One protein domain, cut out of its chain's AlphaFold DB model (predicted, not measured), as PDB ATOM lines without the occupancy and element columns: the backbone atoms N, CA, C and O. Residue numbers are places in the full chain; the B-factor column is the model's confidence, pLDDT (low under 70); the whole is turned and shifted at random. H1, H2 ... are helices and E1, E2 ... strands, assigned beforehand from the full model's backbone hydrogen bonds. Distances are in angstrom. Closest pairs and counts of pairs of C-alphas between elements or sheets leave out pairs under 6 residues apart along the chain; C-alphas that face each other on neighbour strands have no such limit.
ATOM      1  N   LEU A   3      91.655 117.090  32.579       95.75
ATOM      2  CA  LEU A   3      91.711 117.910  31.374       95.75
ATOM      3  C   LEU A   3      93.117 117.793  30.781       95.75
ATOM      4  O   LEU A   3      94.092 118.083  31.472       95.75
ATOM      5  N   ALA A   4      93.217 117.389  29.520       95.31
ATOM      6  CA  ALA A   4      94.479 117.334  28.790       95.31
ATOM      7  C   ALA A   4      94.410 118.223  27.547       95.31
ATOM      8  O   ALA A   4      93.337 118.437  26.981       95.31
ATOM      9  N   VAL A   5      95.559 118.740  27.121       95.00
ATOM     10  CA  VAL A   5      95.675 119.554  25.910       95.00
ATOM     11  C   VAL A   5      96.622 118.900  24.927       95.00
ATOM     12  O   VAL A   5      97.647 118.336  25.309       95.00
ATOM     13  N   ASN A   6      96.267 118.995  23.655       94.50
ATOM     14  CA  ASN A   6      97.044 118.474  22.553       94.50
ATOM     15  C   ASN A   6      97.531 119.638  21.686       94.50
ATOM     16  O   ASN A   6      96.781 120.576  21.402       94.50
ATOM     17  N   GLY A   7      98.780 119.526  21.250       92.50
ATOM     18  CA  GLY A   7      99.439 120.429  20.321       92.50
ATOM     19  C   GLY A   7     100.689 119.763  19.737       92.50
ATOM     20  O   GLY A   7     100.941 118.579  19.995       92.50
ATOM     21  N   PRO A   8     101.483 120.495  18.946       91.44
ATOM     22  CA  PRO A   8     102.729 119.993  18.388       91.44
ATOM     23  C   PRO A   8     103.696 119.476  19.456       91.44
ATOM     24  O   PRO A   8     104.028 120.181  20.406       91.44
ATOM     25  N   SER A   9     104.214 118.263  19.264       90.19
ATOM     26  CA  SER A   9     105.275 117.708  20.106       90.19
ATOM     27  C   SER A   9     106.611 117.781  19.377       90.19
ATOM     28  O   SER A   9     106.875 116.997  18.460       90.19
ATOM     29  N   MET A  10     107.473 118.702  19.819       87.25
ATOM     30  CA  MET A  10     108.820 118.897  19.259       87.25
ATOM     31  C   MET A  10     109.666 117.626  19.338       87.25
ATOM     32  O   MET A  10     110.452 117.353  18.436       87.25
ATOM     33  N   TRP A  11     109.436 116.811  20.372       87.31
ATOM     34  CA  TRP A  11     110.064 115.504  20.530       87.31
ATOM     35  C   TRP A  11     109.691 114.553  19.389       87.31
ATOM     36  O   TRP A  11     110.561 114.041  18.690       87.31
ATOM     37  N   THR A  12     108.391 114.352  19.149       89.56
ATOM     38  CA  THR A  12     107.926 113.459  18.069       89.56
ATOM     39  C   THR A  12     108.254 113.994  16.679       89.56
ATOM     40  O   THR A  12     108.442 113.220  15.746       89.56
ATOM     41  N   MET A  13     108.346 115.318  16.539       89.25
ATOM     42  CA  MET A  13     108.690 115.985  15.284       89.25
ATOM     43  C   MET A  13     110.203 116.044  15.027       89.25
ATOM     44  O   MET A  13     110.593 116.483  13.945       89.25
ATOM     45  N   GLN A  14     111.028 115.595  15.981       90.25
ATOM     46  CA  GLN A  14     112.494 115.632  15.922       90.25
ATOM     47  C   GLN A  14     113.047 117.029  15.598       90.25
ATOM     48  O   GLN A  14     113.976 117.175  14.806       90.25
ATOM     49  N   VAL A  15     112.453 118.071  16.190       88.31
ATOM     50  CA  VAL A  15     112.951 119.447  16.053       88.31
ATOM     51  C   VAL A  15     114.164 119.616  16.964       88.31
ATOM     52  O   VAL A  15     114.065 119.396  18.172       88.31
ATOM     53  N   ASP A  16     115.310 119.993  16.396       89.94
ATOM     54  CA  ASP A  16     116.514 120.262  17.177       89.94
ATOM     55  C   ASP A  16     116.413 121.579  17.969       89.94
ATOM     56  O   ASP A  16     115.587 122.455  17.693       89.94
ATOM     57  N   ALA A  17     117.268 121.718  18.985       90.00
ATOM     58  CA  ALA A  17     117.242 122.870  19.879       90.00
ATOM     59  C   ALA A  17     117.530 124.192  19.151       90.00
ATOM     60  O   ALA A  17     116.906 125.204  19.466       90.00
ATOM     61  N   GLN A  18     118.448 124.202  18.181       90.12
ATOM     62  CA  GLN A  18     118.790 125.424  17.458       90.12
ATOM     63  C   GLN A  18     117.573 125.916  16.672       90.12
ATOM     64  O   GLN A  18     117.167 127.063  16.842       90.12
ATOM     65  N   ALA A  19     116.931 125.030  15.910       87.94
ATOM     66  CA  ALA A  19     115.716 125.325  15.164       87.94
ATOM     67  C   ALA A  19     114.562 125.768  16.078       87.94
ATOM     68  O   ALA A  19     113.848 126.712  15.739       87.94
ATOM     69  N   TYR A  20     114.403 125.135  17.245       87.06
ATOM     70  CA  TYR A  20     113.378 125.500  18.224       87.06
ATOM     71  C   TYR A  20     113.539 126.936  18.746       87.06
ATOM     72  O   TYR A  20     112.553 127.664  18.847       87.06
ATOM     73  N   TYR A  21     114.771 127.355  19.058       89.69
ATOM     74  CA  TYR A  21     115.031 128.676  19.641       89.69
ATOM     75  C   TYR A  21     115.248 129.792  18.609       89.69
ATOM     76  O   TYR A  21     115.098 130.960  18.959       89.69
ATOM     77  N   SER A  22     115.600 129.469  17.359       88.81
ATOM     78  CA  SER A  22     115.875 130.468  16.313       88.81
ATOM     79  C   SER A  22     114.799 130.566  15.229       88.81
ATOM     80  O   SER A  22     114.822 131.500  14.426       88.81
ATOM     81  N   GLY A  23     113.909 129.578  15.134       82.12
ATOM     82  CA  GLY A  23     112.886 129.488  14.097       82.12
ATOM     83  C   GLY A  23     111.587 130.207  14.457       82.12
ATOM     84  O   GLY A  23     111.315 130.518  15.615       82.12
ATOM     85  N   SER A  24     110.731 130.432  13.455       84.94
ATOM     86  CA  SER A  24     109.343 130.810  13.725       84.94
ATOM     87  C   SER A  24     108.509 129.553  14.014       84.94
ATOM     88  O   SER A  24     108.645 128.560  13.291       84.94
ATOM     89  N   PRO A  25     107.596 129.577  15.005       78.62
ATOM     90  CA  PRO A  25     106.713 128.444  15.278       78.62
ATOM     91  C   PRO A  25     105.918 127.998  14.043       78.62
ATOM     92  O   PRO A  25     105.832 126.810  13.750       78.62
ATOM     93  N   ALA A  26     105.417 128.947  13.245       80.31
ATOM     94  CA  ALA A  26     104.719 128.649  11.995       80.31
ATOM     95  C   ALA A  26     105.618 127.942  10.962       80.31
ATOM     96  O   ALA A  26     105.158 127.052  10.246       80.31
ATOM     97  N   GLY A  27     106.902 128.306  10.894       84.12
ATOM     98  CA  GLY A  27     107.880 127.660  10.021       84.12
ATOM     99  C   GLY A  27     108.182 126.225  10.448       84.12
ATOM    100  O   GLY A  27     108.175 125.329   9.607       84.12
ATOM    101  N   LEU A  28     108.367 125.995  11.752       85.38
ATOM    102  CA  LEU A  28     108.647 124.667  12.316       85.38
ATOM    103  C   LEU A  28     107.501 123.669  12.096       85.38
ATOM    104  O   LEU A  28     107.729 122.463  11.992       85.38
ATOM    105  N   LEU A  29     106.271 124.173  12.003       86.62
ATOM    106  CA  LEU A  29     105.063 123.357  11.885       86.62
ATOM    107  C   LEU A  29     104.548 123.214  10.453       86.62
ATOM    108  O   LEU A  29     103.607 122.455  10.211       86.62
ATOM    109  N   LYS A  30     105.150 123.910   9.485       86.06
ATOM    110  CA  LYS A  30     104.702 123.880   8.091       86.06
ATOM    111  C   LYS A  30     104.755 122.453   7.535       86.06
ATOM    112  O   LYS A  30     105.801 121.810   7.536       86.06
ATOM    113  N   GLY A  31     103.616 121.961   7.046       85.31
ATOM    114  CA  GLY A  31     103.490 120.609   6.489       85.31
ATOM    115  C   GLY A  31     103.524 119.480   7.527       85.31
ATOM    116  O   GLY A  31     103.498 118.312   7.146       85.31
ATOM    117  N   ARG A  32     103.566 119.797   8.828       87.25
ATOM    118  CA  ARG A  32     103.480 118.808   9.907       87.25
ATOM    119  C   ARG A  32     102.022 118.604  10.294       87.25
ATOM    120  O   ARG A  32     101.286 119.566  10.488       87.25
ATOM    121  N   GLN A  33     101.622 117.346  10.444       88.25
ATOM    122  CA  GLN A  33     100.317 116.999  10.995       88.25
ATOM    123  C   GLN A  33     100.428 116.723  12.490       88.25
ATOM    124  O   GLN A  33     101.380 116.096  12.953       88.25
ATOM    125  N   TYR A  34      99.450 117.212  13.241       91.25
ATOM    126  CA  TYR A  34      99.315 116.995  14.673       91.25
ATOM    127  C   TYR A  34      97.853 117.180  15.071       91.25
ATOM    128  O   TYR A  34      97.066 117.797  14.357       91.25
ATOM    129  N   THR A  35      97.479 116.633  16.224       93.19
ATOM    130  CA  THR A  35      96.170 116.893  16.821       93.19
ATOM    131  C   THR A  35      96.270 118.127  17.706       93.19
ATOM    132  O   THR A  35      97.054 118.128  18.651       93.19
ATOM    133  N   ALA A  36      95.465 119.146  17.422       93.62
ATOM    134  CA  ALA A  36      95.292 120.316  18.275       93.62
ATOM    135  C   ALA A  36      93.919 120.258  18.948       93.62
ATOM    136  O   ALA A  36      92.909 119.996  18.287       93.62
ATOM    137  N   GLY A  37      93.874 120.462  20.263       95.50
ATOM    138  CA  GLY A  37      92.600 120.514  20.971       95.50
ATOM    139  C   GLY A  37      92.669 120.206  22.454       95.50
ATOM    140  O   GLY A  37      93.741 120.122  23.052       95.50
ATOM    141  N   VAL A  38      91.491 120.019  23.040       96.31
ATOM    142  CA  VAL A  38      91.294 119.710  24.458       96.31
ATOM    143  C   VAL A  38      90.626 118.347  24.586       96.31
ATOM    144  O   VAL A  38      89.614 118.085  23.935       96.31
ATOM    145  N   ARG A  39      91.173 117.485  25.440       97.00
ATOM    146  CA  ARG A  39      90.613 116.173  25.780       97.00
ATOM    147  C   ARG A  39      90.113 116.174  27.214       97.00
ATOM    148  O   ARG A  39      90.736 116.760  28.102       97.00
ATOM    149  N   VAL A  40      89.006 115.479  27.440       96.75
ATOM    150  CA  VAL A  40      88.470 115.231  28.777       96.75
ATOM    151  C   VAL A  40      88.530 113.740  29.045       96.75
ATOM    152  O   VAL A  40      88.023 112.940  28.259       96.75
ATOM    153  N   TYR A  41      89.118 113.387  30.180       97.25
ATOM    154  CA  TYR A  41      89.195 112.021  30.666       97.25
ATOM    155  C   TYR A  41      88.394 111.862  31.955       97.25
ATOM    156  O   TYR A  41      88.495 112.659  32.900       97.25
ATOM    157  N   ASP A  42      87.614 110.790  32.002       97.19
ATOM    158  CA  ASP A  42      87.144 110.206  33.243       97.19
ATOM    159  C   ASP A  42      88.308 109.457  33.902       97.19
ATOM    160  O   ASP A  42      89.039 108.708  33.255       97.19
ATOM    161  N   ILE A  43      88.489 109.710  35.194       96.75
ATOM    162  CA  ILE A  43      89.576 109.160  36.014       96.75
ATOM    163  C   ILE A  43      89.023 108.539  37.300       96.75
ATOM    164  O   ILE A  43      89.699 108.541  38.324       96.75
ATOM    165  N   ALA A  44      87.781 108.042  37.272       97.44
ATOM    166  CA  ALA A  44      87.235 107.237  38.365       97.44
ATOM    167  C   ALA A  44      88.107 105.998  38.666       97.44
ATOM    168  O   ALA A  44      88.202 105.589  39.820       97.44
ATOM    169  N   HIS A  45      88.786 105.470  37.639       97.62
ATOM    170  CA  HIS A  45      89.830 104.445  37.720       97.62
ATOM    171  C   HIS A  45      91.168 105.050  37.253       97.62
ATOM    172  O   HIS A  45      91.408 105.131  36.045       97.62
ATOM    173  N   PRO A  46      92.020 105.562  38.164       95.88
ATOM    174  CA  PRO A  46      93.238 106.293  37.796       95.88
ATOM    175  C   PRO A  46      94.257 105.478  36.989       95.88
ATOM    176  O   PRO A  46      95.013 106.047  36.206       95.88
ATOM    177  N   GLU A  47      94.275 104.159  37.166       97.62
ATOM    178  CA  GLU A  47      95.116 103.207  36.437       97.62
ATOM    179  C   GLU A  47      94.659 102.975  34.989       97.62
ATOM    180  O   GLU A  47      95.444 102.515  34.161       97.62
ATOM    181  N   ALA A  48      93.407 103.321  34.675       97.62
ATOM    182  CA  ALA A  48      92.821 103.189  33.345       97.62
ATOM    183  C   ALA A  48      91.958 104.416  32.980       97.62
ATOM    184  O   ALA A  48      90.730 104.302  32.877       97.62
ATOM    185  N   PRO A  49      92.564 105.603  32.760       97.88
ATOM    186  CA  PRO A  49      91.833 106.794  32.337       97.88
ATOM    187  C   PRO A  49      91.060 106.546  31.040       97.88
ATOM    188  O   PRO A  49      91.607 106.034  30.061       97.88
ATOM    189  N   ARG A  50      89.795 106.965  31.003       98.25
ATOM    190  CA  ARG A  50      88.916 106.786  29.841       98.25
ATOM    191  C   ARG A  50      88.607 108.131  29.215       98.25
ATOM    192  O   ARG A  50      88.063 109.010  29.876       98.25
ATOM    193  N   GLU A  51      88.920 108.297  27.936       97.88
ATOM    194  CA  GLU A  51      88.528 109.504  27.209       97.88
ATOM    195  C   GLU A  51      87.003 109.579  27.094       97.88
ATOM    196  O   GLU A  51      86.346 108.590  26.758       97.88
ATOM    197  N   ILE A  52      86.436 110.746  27.394       97.81
ATOM    198  CA  ILE A  52      84.987 110.984  27.348       97.81
ATOM    199  C   ILE A  52      84.587 112.131  26.423       97.81
ATOM    200  O   ILE A  52      83.411 112.239  26.087       97.81
ATOM    201  N   ALA A  53      85.533 112.977  26.009       97.31
ATOM    202  CA  ALA A  53      85.295 114.022  25.020       97.31
ATOM    203  C   ALA A  53      86.601 114.521  24.390       97.31
ATOM    204  O   ALA A  53      87.646 114.564  25.047       97.31
ATOM    205  N   PHE A  54      86.493 114.999  23.150       97.31
ATOM    206  CA  PHE A  54      87.536 115.746  22.459       97.31
ATOM    207  C   PHE A  54      86.932 116.969  21.762       97.31
ATOM    208  O   PHE A  54      85.929 116.863  21.058       97.31
ATOM    209  N   MET A  55      87.560 118.125  21.958       95.06
ATOM    210  CA  MET A  55      87.256 119.368  21.259       95.06
ATOM    211  C   MET A  55      88.465 119.747  20.410       95.06
ATOM    212  O   MET A  55      89.499 120.146  20.949       95.06
ATOM    213  N   ALA A  56      88.330 119.617  19.091       94.56
ATOM    214  CA  ALA A  56      89.345 120.078  18.155       94.56
ATOM    215  C   ALA A  56      89.454 121.607  18.195       94.56
ATOM    216  O   ALA A  56      88.455 122.310  18.357       94.56
ATOM    217  N   THR A  57      90.671 122.114  18.036       92.06
ATOM    218  CA  THR A  57      90.949 123.550  17.943       92.06
ATOM    219  C   THR A  57      91.837 123.812  16.739       92.06
ATOM    220  O   THR A  57      92.599 122.938  16.329       92.06
ATOM    221  N   GLU A  58      91.781 125.024  16.204       88.00
ATOM    222  CA  GLU A  58      92.685 125.451  15.139       88.00
ATOM    223  C   GLU A  58      94.085 125.801  15.675       88.00
ATOM    224  O   GLU A  58      94.358 125.772  16.884       88.00
ATOM    225  N   GLY A  59      94.990 126.110  14.744       87.56
ATOM    226  CA  GLY A  59      96.364 126.493  15.041       87.56
ATOM    227  C   GLY A  59      97.134 125.421  15.815       87.56
ATOM    228  O   GLY A  59      96.959 124.222  15.610       87.56
ATOM    229  N   MET A  60      98.003 125.867  16.720       88.62
ATOM    230  CA  MET A  60      98.894 124.999  17.503       88.62
ATOM    231  C   MET A  60      98.214 124.334  18.711       88.62
ATOM    232  O   MET A  60      98.862 123.589  19.447       88.62
ATOM    233  N   GLY A  61      96.921 124.582  18.922       91.38
ATOM    234  CA  GLY A  61      96.203 124.150  20.115       91.38
ATOM    235  C   GLY A  61      96.287 125.138  21.287       91.38
ATOM    236  O   GLY A  61      96.713 126.286  21.123       91.38
ATOM    237  N   PRO A  62      95.820 124.731  22.480       93.81
ATOM    238  CA  PRO A  62      95.788 125.596  23.657       93.81
ATOM    239  C   PRO A  62      97.185 125.956  24.184       93.81
ATOM    240  O   PRO A  62      98.014 125.078  24.412       93.81
ATOM    241  N   HIS A  63      97.417 127.242  24.468       90.12
ATOM    242  CA  HIS A  63      98.696 127.742  25.010       90.12
ATOM    243  C   HIS A  63      98.638 128.195  26.473       90.12
ATOM    244  O   HIS A  63      99.660 128.219  27.156       90.12
ATOM    245  N   ARG A  64      97.458 128.579  26.967       92.00
ATOM    246  CA  ARG A  64      97.222 128.898  28.380       92.00
ATOM    247  C   ARG A  64      95.935 128.223  28.808       92.00
ATOM    248  O   ARG A  64      94.923 128.321  28.115       92.00
ATOM    249  N   ILE A  65      96.011 127.511  29.925       94.44
ATOM    250  CA  ILE A  65      94.936 126.681  30.446       94.44
ATOM    251  C   ILE A  65      94.754 127.035  31.919       94.44
ATOM    252  O   ILE A  65      95.729 127.067  32.670       94.44
ATOM    253  N   TRP A  66      93.512 127.267  32.332       95.62
ATOM    254  CA  TRP A  66      93.144 127.399  33.736       95.62
ATOM    255  C   TRP A  66      91.946 126.509  34.055       95.62
ATOM    256  O   TRP A  66      90.857 126.679  33.497       95.62
ATOM    257  N   TYR A  67      92.146 125.562  34.967       94.31
ATOM    258  CA  TYR A  67      91.108 124.670  35.465       94.31
ATOM    259  C   TYR A  67      91.336 124.391  36.949       94.31
ATOM    260  O   TYR A  67      92.408 123.941  37.340       94.31
ATOM    261  N   VAL A  68      90.317 124.652  37.768       94.19
ATOM    262  CA  VAL A  68      90.363 124.494  39.235       94.19
ATOM    263  C   VAL A  68      89.344 123.470  39.744       94.19
ATOM    264  O   VAL A  68      89.051 123.419  40.934       94.19
ATOM    265  N   GLY A  69      88.780 122.657  38.847       89.94
ATOM    266  CA  GLY A  69      87.663 121.766  39.153       89.94
ATOM    267  C   GLY A  69      86.308 122.318  38.698       89.94
ATOM    268  O   GLY A  69      86.171 123.471  38.289       89.94
ATOM    269  N   GLY A  70      85.280 121.471  38.758       90.50
ATOM    270  CA  GLY A  70      83.914 121.842  38.387       90.50
ATOM    271  C   GLY A  70      83.659 121.846  36.877       90.50
ATOM    272  O   GLY A  70      84.281 121.093  36.127       90.50
ATOM    273  N   ARG A  71      82.685 122.663  36.454       92.19
ATOM    274  CA  ARG A  71      82.060 122.603  35.120       92.19
ATOM    275  C   ARG A  71      82.789 123.377  34.019       92.19
ATOM    276  O   ARG A  71      82.495 123.146  32.853       92.19
ATOM    277  N   TYR A  72      83.684 124.300  34.367       94.81
ATOM    278  CA  TYR A  72      84.284 125.225  33.403       94.81
ATOM    279  C   TYR A  72      85.807 125.193  33.466       94.81
ATOM    280  O   TYR A  72      86.395 125.189  34.546       94.81
ATOM    281  N   ALA A  73      86.426 125.216  32.290       94.94
ATOM    282  CA  ALA A  73      87.846 125.454  32.091       94.94
ATOM    283  C   ALA A  73      88.008 126.635  31.130       94.94
ATOM    284  O   ALA A  73      87.199 126.812  30.218       94.94
ATOM    285  N   TYR A  74      89.056 127.426  31.331       94.88
ATOM    286  CA  TYR A  74      89.390 128.555  30.473       94.88
ATOM    287  C   TYR A  74      90.627 128.197  29.662       94.88
ATOM    288  O   TYR A  74      91.649 127.794  30.219       94.88
ATOM    289  N   VAL A  75      90.522 128.330  28.346       94.25
ATOM    290  CA  VAL A  75      91.571 127.955  27.398       94.25
ATOM    291  C   VAL A  75      91.745 129.057  26.368       94.25
ATOM    292  O   VAL A  75      90.772 129.503  25.763       94.25
ATOM    293  N   SER A  76      92.987 129.495  26.164       93.19
ATOM    294  CA  SER A  76      93.334 130.391  25.060       93.19
ATOM    295  C   SER A  76      93.866 129.573  23.890       93.19
ATOM    296  O   SER A  76      94.893 128.897  24.025       93.19
ATOM    297  N   ILE A  77      93.190 129.676  22.753       90.06
ATOM    298  CA  ILE A  77      93.600 129.068  21.488       90.06
ATOM    299  C   ILE A  77      94.009 130.161  20.504       90.06
ATOM    300  O   ILE A  77      93.610 131.318  20.649       90.06
ATOM    301  N   GLN A  78      94.808 129.791  19.508       82.50
ATOM    302  CA  GLN A  78      94.996 130.643  18.343       82.50
ATOM    303  C   GLN A  78      93.672 130.681  17.567       82.50
ATOM    304  O   GLN A  78      93.088 129.630  17.307       82.50
TER     305      GLN A  78
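This is residues 3 to 78 of the 80 residues of an uncharacterized protein of Alphaproteobacteria bacterium (UniProt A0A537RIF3). A small antiparallel sheet of three strands, E1, E2 and E3, makes the main slab; the short hairpin of E4 and E5 lies loosely to one side of it, with E4 near E1, and two short helices, H1 and H2, sit off the sheet at one end of the long axis. The link between E2 and E3 reaches to the other end. The printed part has 76 residues with two named helices and five named strands, in the order E1, H1, H2, E2, E3, E4, E5; the three-strand sheet runs E1, E2, E3, and the two-strand sheet E4, E5 is antiparallel too. The class is mixed, helices and strands, with under half of the residues in named elements. The whole is loose and elongated, with a radius of gyration of the C-alphas of 14.7 A and spans of 42 by 26 by 19 A.

E1, residues 3 to 6, is an edge strand and the antiparallel neighbour of E2, residues 37 to 42, at 146 degrees between their directions; N 6 and O 37 are within hydrogen-bond range at 2.8 A, and N 39 and O 4 at 2.8 A. H1, residues 17 to 22, and H2, residues 25 to 29, are close but not clearly touching, the closest C-alphas being those of Tyr 20 and Leu 28, 7.6 A apart. Neither helix is on the three-strand sheet. In both, each O i to N i+4 pair is within hydrogen-bond range. E2 and E3, residues 50 to 56, form an antiparallel hairpin at 162 degrees, with N 40 and O 53 at 2.9 A and N 52 and O 40 at 2.8 A. E4, residues 64 to 66, and E5, residues 74 to 76, form another, at 177 degrees, with N 66 and O 74 at 2.9 A. E1 and E4 are near each other, while E5 is apart from E1, E2 and E3.

E1 begins at C-alpha 3, (91.711, 117.910, 31.374), and is 10.3 A long. H1 measures 8.5 A from C-alpha 17, (117.242, 122.870, 19.879), to C-alpha 22, and H2 6.3 A. E2 measures 16.9 A and E3 17.7 A. E4 and E5 measure 6.9 A each; E5 ends at C-alpha 76, (93.334, 130.391, 25.060).

The two C-alphas farthest apart are those of Ser 22 and Ala 44, at 43.0 A. The printed part has no cut. The link from H1 to H2 is tight, the other links are short, and no link is long. The mean pLDDT of the printed part is 91.8, and no printed residue is under 70.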